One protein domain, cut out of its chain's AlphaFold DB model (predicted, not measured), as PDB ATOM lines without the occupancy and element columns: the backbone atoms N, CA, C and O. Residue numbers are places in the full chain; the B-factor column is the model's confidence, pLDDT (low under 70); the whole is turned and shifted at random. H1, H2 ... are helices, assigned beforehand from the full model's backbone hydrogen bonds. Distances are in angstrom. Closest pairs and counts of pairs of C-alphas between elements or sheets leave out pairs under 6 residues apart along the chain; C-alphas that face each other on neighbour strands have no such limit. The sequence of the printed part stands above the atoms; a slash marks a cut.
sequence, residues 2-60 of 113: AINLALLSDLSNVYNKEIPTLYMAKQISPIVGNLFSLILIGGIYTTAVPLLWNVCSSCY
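AT A GLANCE: This is residues 2 to 60 of the 113 residues of the protein "Putative membrane protein" of Paeniclostridium sordellii (strain ATCC 9714 / DSM 2141 / JCM 3814 / LMG 15708 / NCIMB 10717 / 211) (UniProt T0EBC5). One long helix, H4, makes the length of this domain, and a small head of three short helices sits at the end where H4 begins. H3 folds back beside the first turns of H4 as the short side of a helical hairpin, H1 and H2 lie toward the beginning of H3, and residues 41 to 60 stick out as a bare arm. The printed part has 59 residues with four named helices, in the order H1, H2, H3, H4, and no named strand; the class is all helix. It is only just extended, close to loose, with a radius of gyration of the C-alphas of 15.8 A, and it spans 49 by 22 by 20 A.

IN THESE COORDINATES: Find C-alpha 30 at (203.145, 287.326, 166.803); from there H4, residues 30 to 59, runs 43.7 A to C-alpha 59 at (205.920, 243.705, 166.735). Just before it, H3, residues 20 to 28, covers 12.9 A. H2, residues 11 to 14, is a short helix of 5.2 A. H1, residues 2 to 9, begins with C-alpha 2 at (198.601, 279.945, 185.792) and is 10.7 A long.

HOW THE PARTS SIT: Begin at H4 and look at its residues 32 to 37, which alone touch H3. The closest C-alphas of the two helices are those of Lys 26 and Gly 33, 4.1 A apart. H3 and H4 run opposite ways at a shallow tilt of 25 degrees and form a helical hairpin. At Pro 20 you find H2, which only just touches H3, and only at the corner by their link, with 3 pairs of C-alphas within 8 A; the closest are those of Val 14 and Pro 20, 5.3 A apart. H1 is close to H3 but not clearly touching, with the C-alphas of Leu 7 and Pro 20 closest at 7.5 A. The lines of H1 and H3 are about perpendicular, at 83 degrees. H1 is also close to H2 but not clearly touching, with the C-alphas of Leu 7 and Val 14 closest at 6.9 A. H1 and H2 are both apart from H4. In H1 and H3 every O i to N i+4 pair is within hydrogen-bond range, in H4 25 of 26 are, and H2 is too short for such a pair.

THE WHOLE: The two C-alphas farthest apart are those of Ser 9 and Tyr 60, at 49.0 A. Without residues 41 to 60, which stand free, the body has 39 residues and spans 24 by 19 by 14 A. The printed part has no cut, and its three links are tight. The mean pLDDT of the printed part is 83.7; look at residues 13 and 15 for the two that are under 70.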
ATOM      1  N   ALA A   2     198.620 278.702 186.582       76.69
ATOM      2  CA  ALA A   2     198.601 279.945 185.792       76.69
ATOM      3  C   ALA A   2     197.998 279.799 184.378       76.69
ATOM      4  O   ALA A   2     197.195 280.626 183.969       76.69
ATOM      5  N   ILE A   3     198.311 278.708 183.667       78.94
ATOM      6  CA  ILE A   3     197.749 278.433 182.331       78.94
ATOM      7  C   ILE A   3     196.226 278.256 182.384       78.94
ATOM      8  O   ILE A   3     195.525 278.809 181.550       78.94
ATOM      9  N   ASN A   4     195.698 277.554 183.391       80.31
ATOM     10  CA  ASN A   4     194.249 277.374 183.535       80.31
ATOM     11  C   ASN A   4     193.544 278.705 183.827       80.31
ATOM     12  O   ASN A   4     192.498 278.967 183.255       80.31
ATOM     13  N   LEU A   5     194.139 279.568 184.657       80.88
ATOM     14  CA  LEU A   5     193.615 280.914 184.929       80.88
ATOM     15  C   LEU A   5     193.612 281.793 183.667       80.88
ATOM     16  O   LEU A   5     192.625 282.472 183.403       80.88
ATOM     17  N   ALA A   6     194.675 281.729 182.858       78.00
ATOM     18  CA  ALA A   6     194.761 282.446 181.585       78.00
ATOM     19  C   ALA A   6     193.726 281.948 180.554       78.00
ATOM     20  O   ALA A   6     193.087 282.745 179.872       78.00
ATOM     21  N   LEU A   7     193.496 280.634 180.481       80.62
ATOM     22  CA  LEU A   7     192.458 280.051 179.622       80.62
ATOM     23  C   LEU A   7     191.046 280.460 180.069       80.62
ATOM     24  O   LEU A   7     190.193 280.728 179.230       80.62
ATOM     25  N   LEU A   8     190.813 280.543 181.383       78.88
ATOM     26  CA  LEU A   8     189.542 280.995 181.951       78.88
ATOM     27  C   LEU A   8     189.278 282.486 181.683       78.88
ATOM     28  O   LEU A   8     188.122 282.858 181.499       78.88
ATOM     29  N   SER A   9     190.319 283.328 181.622       79.00
ATOM     30  CA  SER A   9     190.161 284.770 181.368       79.00
ATOM     31  C   SER A   9     189.696 285.123 179.952       79.00
ATOM     32  O   SER A   9     189.072 286.162 179.775       79.00
ATOM     33  N   ASP A  10     189.942 284.259 178.963       74.44
ATOM     34  CA  ASP A  10     189.529 284.472 177.567       74.44
ATOM     35  C   ASP A  10     188.765 283.257 177.016       74.44
ATOM     36  O   ASP A  10     188.951 282.794 175.890       74.44
ATOM     37  N   LEU A  11     187.882 282.699 177.848       72.81
ATOM     38  CA  LEU A  11     187.139 281.473 177.552       72.81
ATOM     39  C   LEU A  11     186.321 281.568 176.249       72.81
ATOM     40  O   LEU A  11     186.246 280.595 175.500       72.81
ATOM     41  N   SER A  12     185.752 282.740 175.940       70.38
ATOM     42  CA  SER A  12     184.905 282.936 174.751       70.38
ATOM     43  C   SER A  12     185.665 282.804 173.427       70.38
ATOM     44  O   SER A  12     185.122 282.246 172.476       70.38
ATOM     45  N   ASN A  13     186.919 283.259 173.349       69.81
ATOM     46  CA  ASN A  13     187.709 283.153 172.114       69.81
ATOM     47  C   ASN A  13     188.495 281.843 172.012       69.81
ATOM     48  O   ASN A  13     188.869 281.416 170.917       69.81
ATOM     49  N   VAL A  14     188.754 281.205 173.152       76.31
ATOM     50  CA  VAL A  14     189.648 280.053 173.278       76.31
ATOM     51  C   VAL A  14     188.917 278.719 173.093       76.31
ATOM     52  O   VAL A  14     189.527 277.771 172.601       76.31
ATOM     53  N   TYR A  15     187.618 278.636 173.411       67.06
ATOM     54  CA  TYR A  15     186.883 277.360 173.415       67.06
ATOM     55  C   TYR A  15     186.783 276.679 172.036       67.06
ATOM     56  O   TYR A  15     186.762 275.455 171.958       67.06
ATOM     57  N   ASN A  16     186.748 277.461 170.952       70.88
ATOM     58  CA  ASN A  16     186.665 276.958 169.573       70.88
ATOM     59  C   ASN A  16     188.039 276.721 168.928       70.88
ATOM     60  O   ASN A  16     188.124 276.455 167.726       70.88
ATOM     61  N   LYS A  17     189.137 276.892 169.671       81.38
ATOM     62  CA  LYS A  17     190.490 276.709 169.140       81.38
ATOM     63  C   LYS A  17     191.006 275.329 169.506       81.38
ATOM     64  O   LYS A  17     190.991 274.939 170.664       81.38
ATOM     65  N   GLU A  18     191.533 274.630 168.507       77.94
ATOM     66  CA  GLU A  18     192.097 273.287 168.673       77.94
ATOM     67  C   GLU A  18     193.306 273.272 169.619       77.94
ATOM     68  O   GLU A  18     193.483 272.343 170.403       77.94
ATOM     69  N   ILE A  19     194.130 274.326 169.564       83.81
ATOM     70  CA  ILE A  19     195.305 274.507 170.423       83.81
ATOM     71  C   ILE A  19     195.172 275.862 171.133       83.81
ATOM     72  O   ILE A  19     195.732 276.871 170.688       83.81
ATOM     73  N   PRO A  20     194.402 275.916 172.231       82.00
ATOM     74  CA  PRO A  20     194.050 277.164 172.900       82.00
ATOM     75  C   PRO A  20     195.275 277.939 173.411       82.00
ATOM     76  O   PRO A  20     195.330 279.166 173.351       82.00
ATOM     77  N   THR A  21     196.319 277.224 173.829       83.19
ATOM     78  CA  THR A  21     197.581 277.801 174.308       83.19
ATOM     79  C   THR A  21     198.392 278.485 173.204       83.19
ATOM     80  O   THR A  21     198.994 279.528 173.447       83.19
ATOM     81  N   LEU A  22     198.368 277.962 171.973       83.69
ATOM     82  CA  LEU A  22     199.012 278.592 170.814       83.69
ATOM     83  C   LEU A  22     198.277 279.871 170.395       83.69
ATOM     84  O   LEU A  22     198.910 280.853 170.007       83.69
ATOM     85  N   TYR A  23     196.946 279.876 170.490       83.00
ATOM     86  CA  TYR A  23     196.140 281.068 170.236       83.00
ATOM     87  C   TYR A  23     196.459 282.187 171.239       83.00
ATOM     88  O   TYR A  23     196.712 283.320 170.836       83.00
ATOM     89  N   MET A  24     196.553 281.850 172.526       80.94
ATOM     90  CA  MET A  24     196.978 282.781 173.577       80.94
ATOM     91  C   MET A  24     198.399 283.314 173.335       80.94
ATOM     92  O   MET A  24     198.636 284.514 173.437       80.94
ATOM     93  N   ALA A  25     199.341 282.454 172.928       82.56
ATOM     94  CA  ALA A  25     200.708 282.870 172.604       82.56
ATOM     95  C   ALA A  25     200.762 283.891 171.451       82.56
ATOM     96  O   ALA A  25     201.550 284.836 171.502       82.56
ATOM     97  N   LYS A  26     199.901 283.739 170.435       81.81
ATOM     98  CA  LYS A  26     199.762 284.711 169.337       81.81
ATOM     99  C   LYS A  26     199.159 286.044 169.788       81.81
ATOM    100  O   LYS A  26     199.548 287.067 169.236       81.81
ATOM    101  N   GLN A  27     198.247 286.041 170.765       81.50
ATOM    102  CA  GLN A  27     197.670 287.275 171.314       81.50
ATOM    103  C   GLN A  27     198.684 288.107 172.111       81.50
ATOM    104  O   GLN A  27     198.605 289.330 172.091       81.50
ATOM    105  N   ILE A  28     199.657 287.469 172.772       82.12
ATOM    106  CA  ILE A  28     200.728 288.185 173.487       82.12
ATOM    107  C   ILE A  28     201.654 288.901 172.495       82.12
ATOM    108  O   ILE A  28     201.950 290.081 172.651       82.12
ATOM    109  N   SER A  29     202.145 288.182 171.482       82.12
ATOM    110  CA  SER A  29     202.935 288.751 170.389       82.12
ATOM    111  C   SER A  29     203.040 287.754 169.230       82.12
ATOM    112  O   SER A  29     203.256 286.559 169.470       82.12
ATOM    113  N   PRO A  30     202.981 288.205 167.962       81.00
ATOM    114  CA  PRO A  30     203.145 287.326 166.803       81.00
ATOM    115  C   PRO A  30     204.500 286.596 166.786       81.00
ATOM    116  O   PRO A  30     204.559 285.452 166.335       81.00
ATOM    117  N   ILE A  31     205.567 287.190 167.342       88.06
ATOM    118  CA  ILE A  31     206.879 286.531 167.483       88.06
ATOM    119  C   ILE A  31     206.793 285.333 168.437       88.06
ATOM    120  O   ILE A  31     207.297 284.252 168.129       88.06
ATOM    121  N   VAL A  32     206.129 285.511 169.581       85.50
ATOM    122  CA  VAL A  32     205.982 284.464 170.603       85.50
ATOM    123  C   VAL A  32     205.118 283.325 170.070       85.50
ATOM    124  O   VAL A  32     205.465 282.159 170.244       85.50
ATOM    125  N   GLY A  33     204.044 283.645 169.344       84.69
ATOM    126  CA  GLY A  33     203.224 282.645 168.663       84.69
ATOM    127  C   GLY A  33     204.007 281.807 167.647       84.69
ATOM    128  O   GLY A  33     203.815 280.592 167.579       84.69
ATOM    129  N   ASN A  34     204.917 282.423 166.889       87.69
ATOM    130  CA  ASN A  34     205.731 281.713 165.899       87.69
ATOM    131  C   ASN A  34     206.762 280.783 166.561       87.69
ATOM    132  O   ASN A  34     206.900 279.624 166.168       87.69
ATOM    133  N   LEU A  35     207.435 281.264 167.610       92.12
ATOM    134  CA  LEU A  35     208.366 280.457 168.398       92.12
ATOM    135  C   LEU A  35     207.653 279.280 169.080       92.12
ATOM    136  O   LEU A  35     208.141 278.152 169.046       92.12
ATOM    137  N   PHE A  36     206.464 279.517 169.643       89.00
ATOM    138  CA  PHE A  36     205.666 278.470 170.278       89.00
ATOM    139  C   PHE A  36     205.222 277.403 169.272       89.00
ATOM    140  O   PHE A  36     205.261 276.216 169.583       89.00
ATOM    141  N   SER A  37     204.877 277.795 168.041       90.00
ATOM    142  CA  SER A  37     204.566 276.845 166.968       90.00
ATOM    143  C   SER A  37     205.749 275.930 166.633       90.00
ATOM    144  O   SER A  37     205.550 274.732 166.453       90.00
ATOM    145  N   LEU A  38     206.977 276.461 166.576       92.81
ATOM    146  CA  LEU A  38     208.182 275.650 166.347       92.81
ATOM    147  C   LEU A  38     208.418 274.653 167.486       92.81
ATOM    148  O   LEU A  38     208.696 273.481 167.238       92.81
ATOM    149  N   ILE A  39     208.258 275.105 168.732       92.56
ATOM    150  CA  ILE A  39     208.394 274.252 169.917       92.56
ATOM    151  C   ILE A  39     207.333 273.147 169.911       92.56
ATOM    152  O   ILE A  39     207.660 271.998 170.199       92.56
ATOM    153  N   LEU A  40     206.085 273.463 169.553       91.19
ATOM    154  CA  LEU A  40     205.009 272.477 169.440       91.19
ATOM    155  C   LEU A  40     205.340 271.392 168.413       91.19
ATOM    156  O   LEU A  40     205.215 270.211 168.728       91.19
ATOM    157  N   ILE A  41     205.812 271.773 167.223       91.12
ATOM    158  CA  ILE A  41     206.234 270.810 166.194       91.12
ATOM    159  C   ILE A  41     207.367 269.926 166.731       91.12
ATOM    160  O   ILE A  41     207.312 268.704 166.595       91.12
ATOM    161  N   GLY A  42     208.355 270.526 167.403       93.88
ATOM    162  CA  GLY A  42     209.445 269.793 168.045       93.88
ATOM    163  C   GLY A  42     208.954 268.799 169.103       93.88
ATOM    164  O   GLY A  42     209.362 267.643 169.088       93.88
ATOM    165  N   GLY A  43     208.042 269.210 169.985       90.75
ATOM    166  CA  GLY A  43     207.478 268.351 171.032       90.75
ATOM    167  C   GLY A  43     206.629 267.197 170.491       90.75
ATOM    168  O   GLY A  43     206.675 266.082 171.010       90.75
ATOM    169  N   ILE A  44     205.877 267.430 169.414       90.94
ATOM    170  CA  ILE A  44     205.132 266.366 168.728       90.94
ATOM    171  C   ILE A  44     206.114 265.379 168.090       90.94
ATOM    172  O   ILE A  44     205.954 264.170 168.235       90.94
ATOM    173  N   TYR A  45     207.169 265.870 167.438       90.94
ATOM    174  CA  TYR A  45     208.174 265.012 166.815       90.94
ATOM    175  C   TYR A  45     208.897 264.119 167.834       90.94
ATOM    176  O   TYR A  45     209.024 262.911 167.624       90.94
ATOM    177  N   THR A  46     209.322 264.681 168.969       91.62
ATOM    178  CA  THR A  46     210.050 263.934 170.009       91.62
ATOM    179  C   THR A  46     209.195 262.899 170.732       91.62
ATOM    180  O   THR A  46     209.752 262.005 171.360       91.62
ATOM    181  N   THR A  47     207.866 262.974 170.637       91.62
ATOM    182  CA  THR A  47     206.948 261.985 171.223       91.62
ATOM    183  C   THR A  47     206.480 260.957 170.197       91.62
ATOM    184  O   THR A  47     206.496 259.758 170.477       91.62
ATOM    185  N   ALA A  48     206.129 261.395 168.988       89.62
ATOM    186  CA  ALA A  48     205.632 260.525 167.928       89.62
ATOM    187  C   ALA A  48     206.691 259.524 167.441       89.62
ATOM    188  O   ALA A  48     206.380 258.344 167.268       89.62
ATOM    189  N   VAL A  49     207.944 259.961 167.253       89.88
ATOM    190  CA  VAL A  49     209.009 259.098 166.716       89.88
ATOM    191  C   VAL A  49     209.345 257.932 167.659       89.88
ATOM    192  O   VAL A  49     209.320 256.788 167.195       89.88
ATOM    193  N   PRO A  50     209.593 258.141 168.969       89.88
ATOM    194  CA  PRO A  50     209.844 257.028 169.886       89.88
ATOM    195  C   PRO A  50     208.644 256.093 170.059       89.88
ATOM    196  O   PRO A  50     208.833 254.888 170.201       89.88
ATOM    197  N   LEU A  51     207.411 256.611 170.028       89.38
ATOM    198  CA  LEU A  51     206.204 255.783 170.114       89.38
ATOM    199  C   LEU A  51     206.064 254.865 168.898       89.38
ATOM    200  O   LEU A  51     205.827 253.669 169.062       89.38
ATOM    201  N   LEU A  52     206.263 255.401 167.691       88.62
ATOM    202  CA  LEU A  52     206.255 254.608 166.463       88.62
ATOM    203  C   LEU A  52     207.348 253.536 166.507       88.62
ATOM    204  O   LEU A  52     207.076 252.376 166.195       88.62
ATOM    205  N   TRP A  53     208.552 253.900 166.957       87.19
ATOM    206  CA  TRP A  53     209.650 252.950 167.136       87.19
ATOM    207  C   TRP A  53     209.284 251.828 168.111       87.19
ATOM    208  O   TRP A  53     209.440 250.663 167.761       87.19
ATOM    209  N   ASN A  54     208.748 252.163 169.289       88.62
ATOM    210  CA  ASN A  54     208.343 251.193 170.312       88.62
ATOM    211  C   ASN A  54     207.278 250.211 169.809       88.62
ATOM    212  O   ASN A  54     207.348 249.020 170.100       88.62
ATOM    213  N   VAL A  55     206.297 250.683 169.038       86.44
ATOM    214  CA  VAL A  55     205.282 249.801 168.441       86.44
ATOM    215  C   VAL A  55     205.922 248.877 167.404       86.44
ATOM    216  O   VAL A  55     205.680 247.669 167.413       86.44
ATOM    217  N   CYS A  56     206.788 249.413 166.543       85.56
ATOM    218  CA  CYS A  56     207.465 248.617 165.524       85.56
ATOM    219  C   CYS A  56     208.408 247.567 166.136       85.56
ATOM    220  O   CYS A  56     208.427 246.429 165.661       85.56
ATOM    221  N   SER A  57     209.155 247.920 167.188       84.75
ATOM    222  CA  SER A  57     210.086 247.018 167.879       84.75
ATOM    223  C   SER A  57     209.363 245.983 168.739       84.75
ATOM    224  O   SER A  57     209.842 244.859 168.878       84.75
ATOM    225  N   SER A  58     208.174 246.309 169.257       83.19
ATOM    226  CA  SER A  58     207.320 245.342 169.948       83.19
ATOM    227  C   SER A  58     206.703 244.305 169.001       83.19
ATOM    228  O   SER A  58     206.385 243.204 169.450       83.19
ATOM    229  N   CYS A  59     206.503 244.627 167.718       78.69
ATOM    230  CA  CYS A  59     205.920 243.705 166.735       78.69
ATOM    231  C   CYS A  59     206.961 242.889 165.951       78.69
ATOM    232  O   CYS A  59     206.675 241.754 165.564       78.69
ATOM    233  N   TYR A  60     208.152 243.438 165.689       80.06
ATOM    234  CA  TYR A  60     209.198 242.772 164.910       80.06
ATOM    235  C   TYR A  60     210.587 243.008 165.498       80.06
ATOM    236  O   TYR A  60     210.891 244.090 165.986       80.06
TER     237      TYR A  60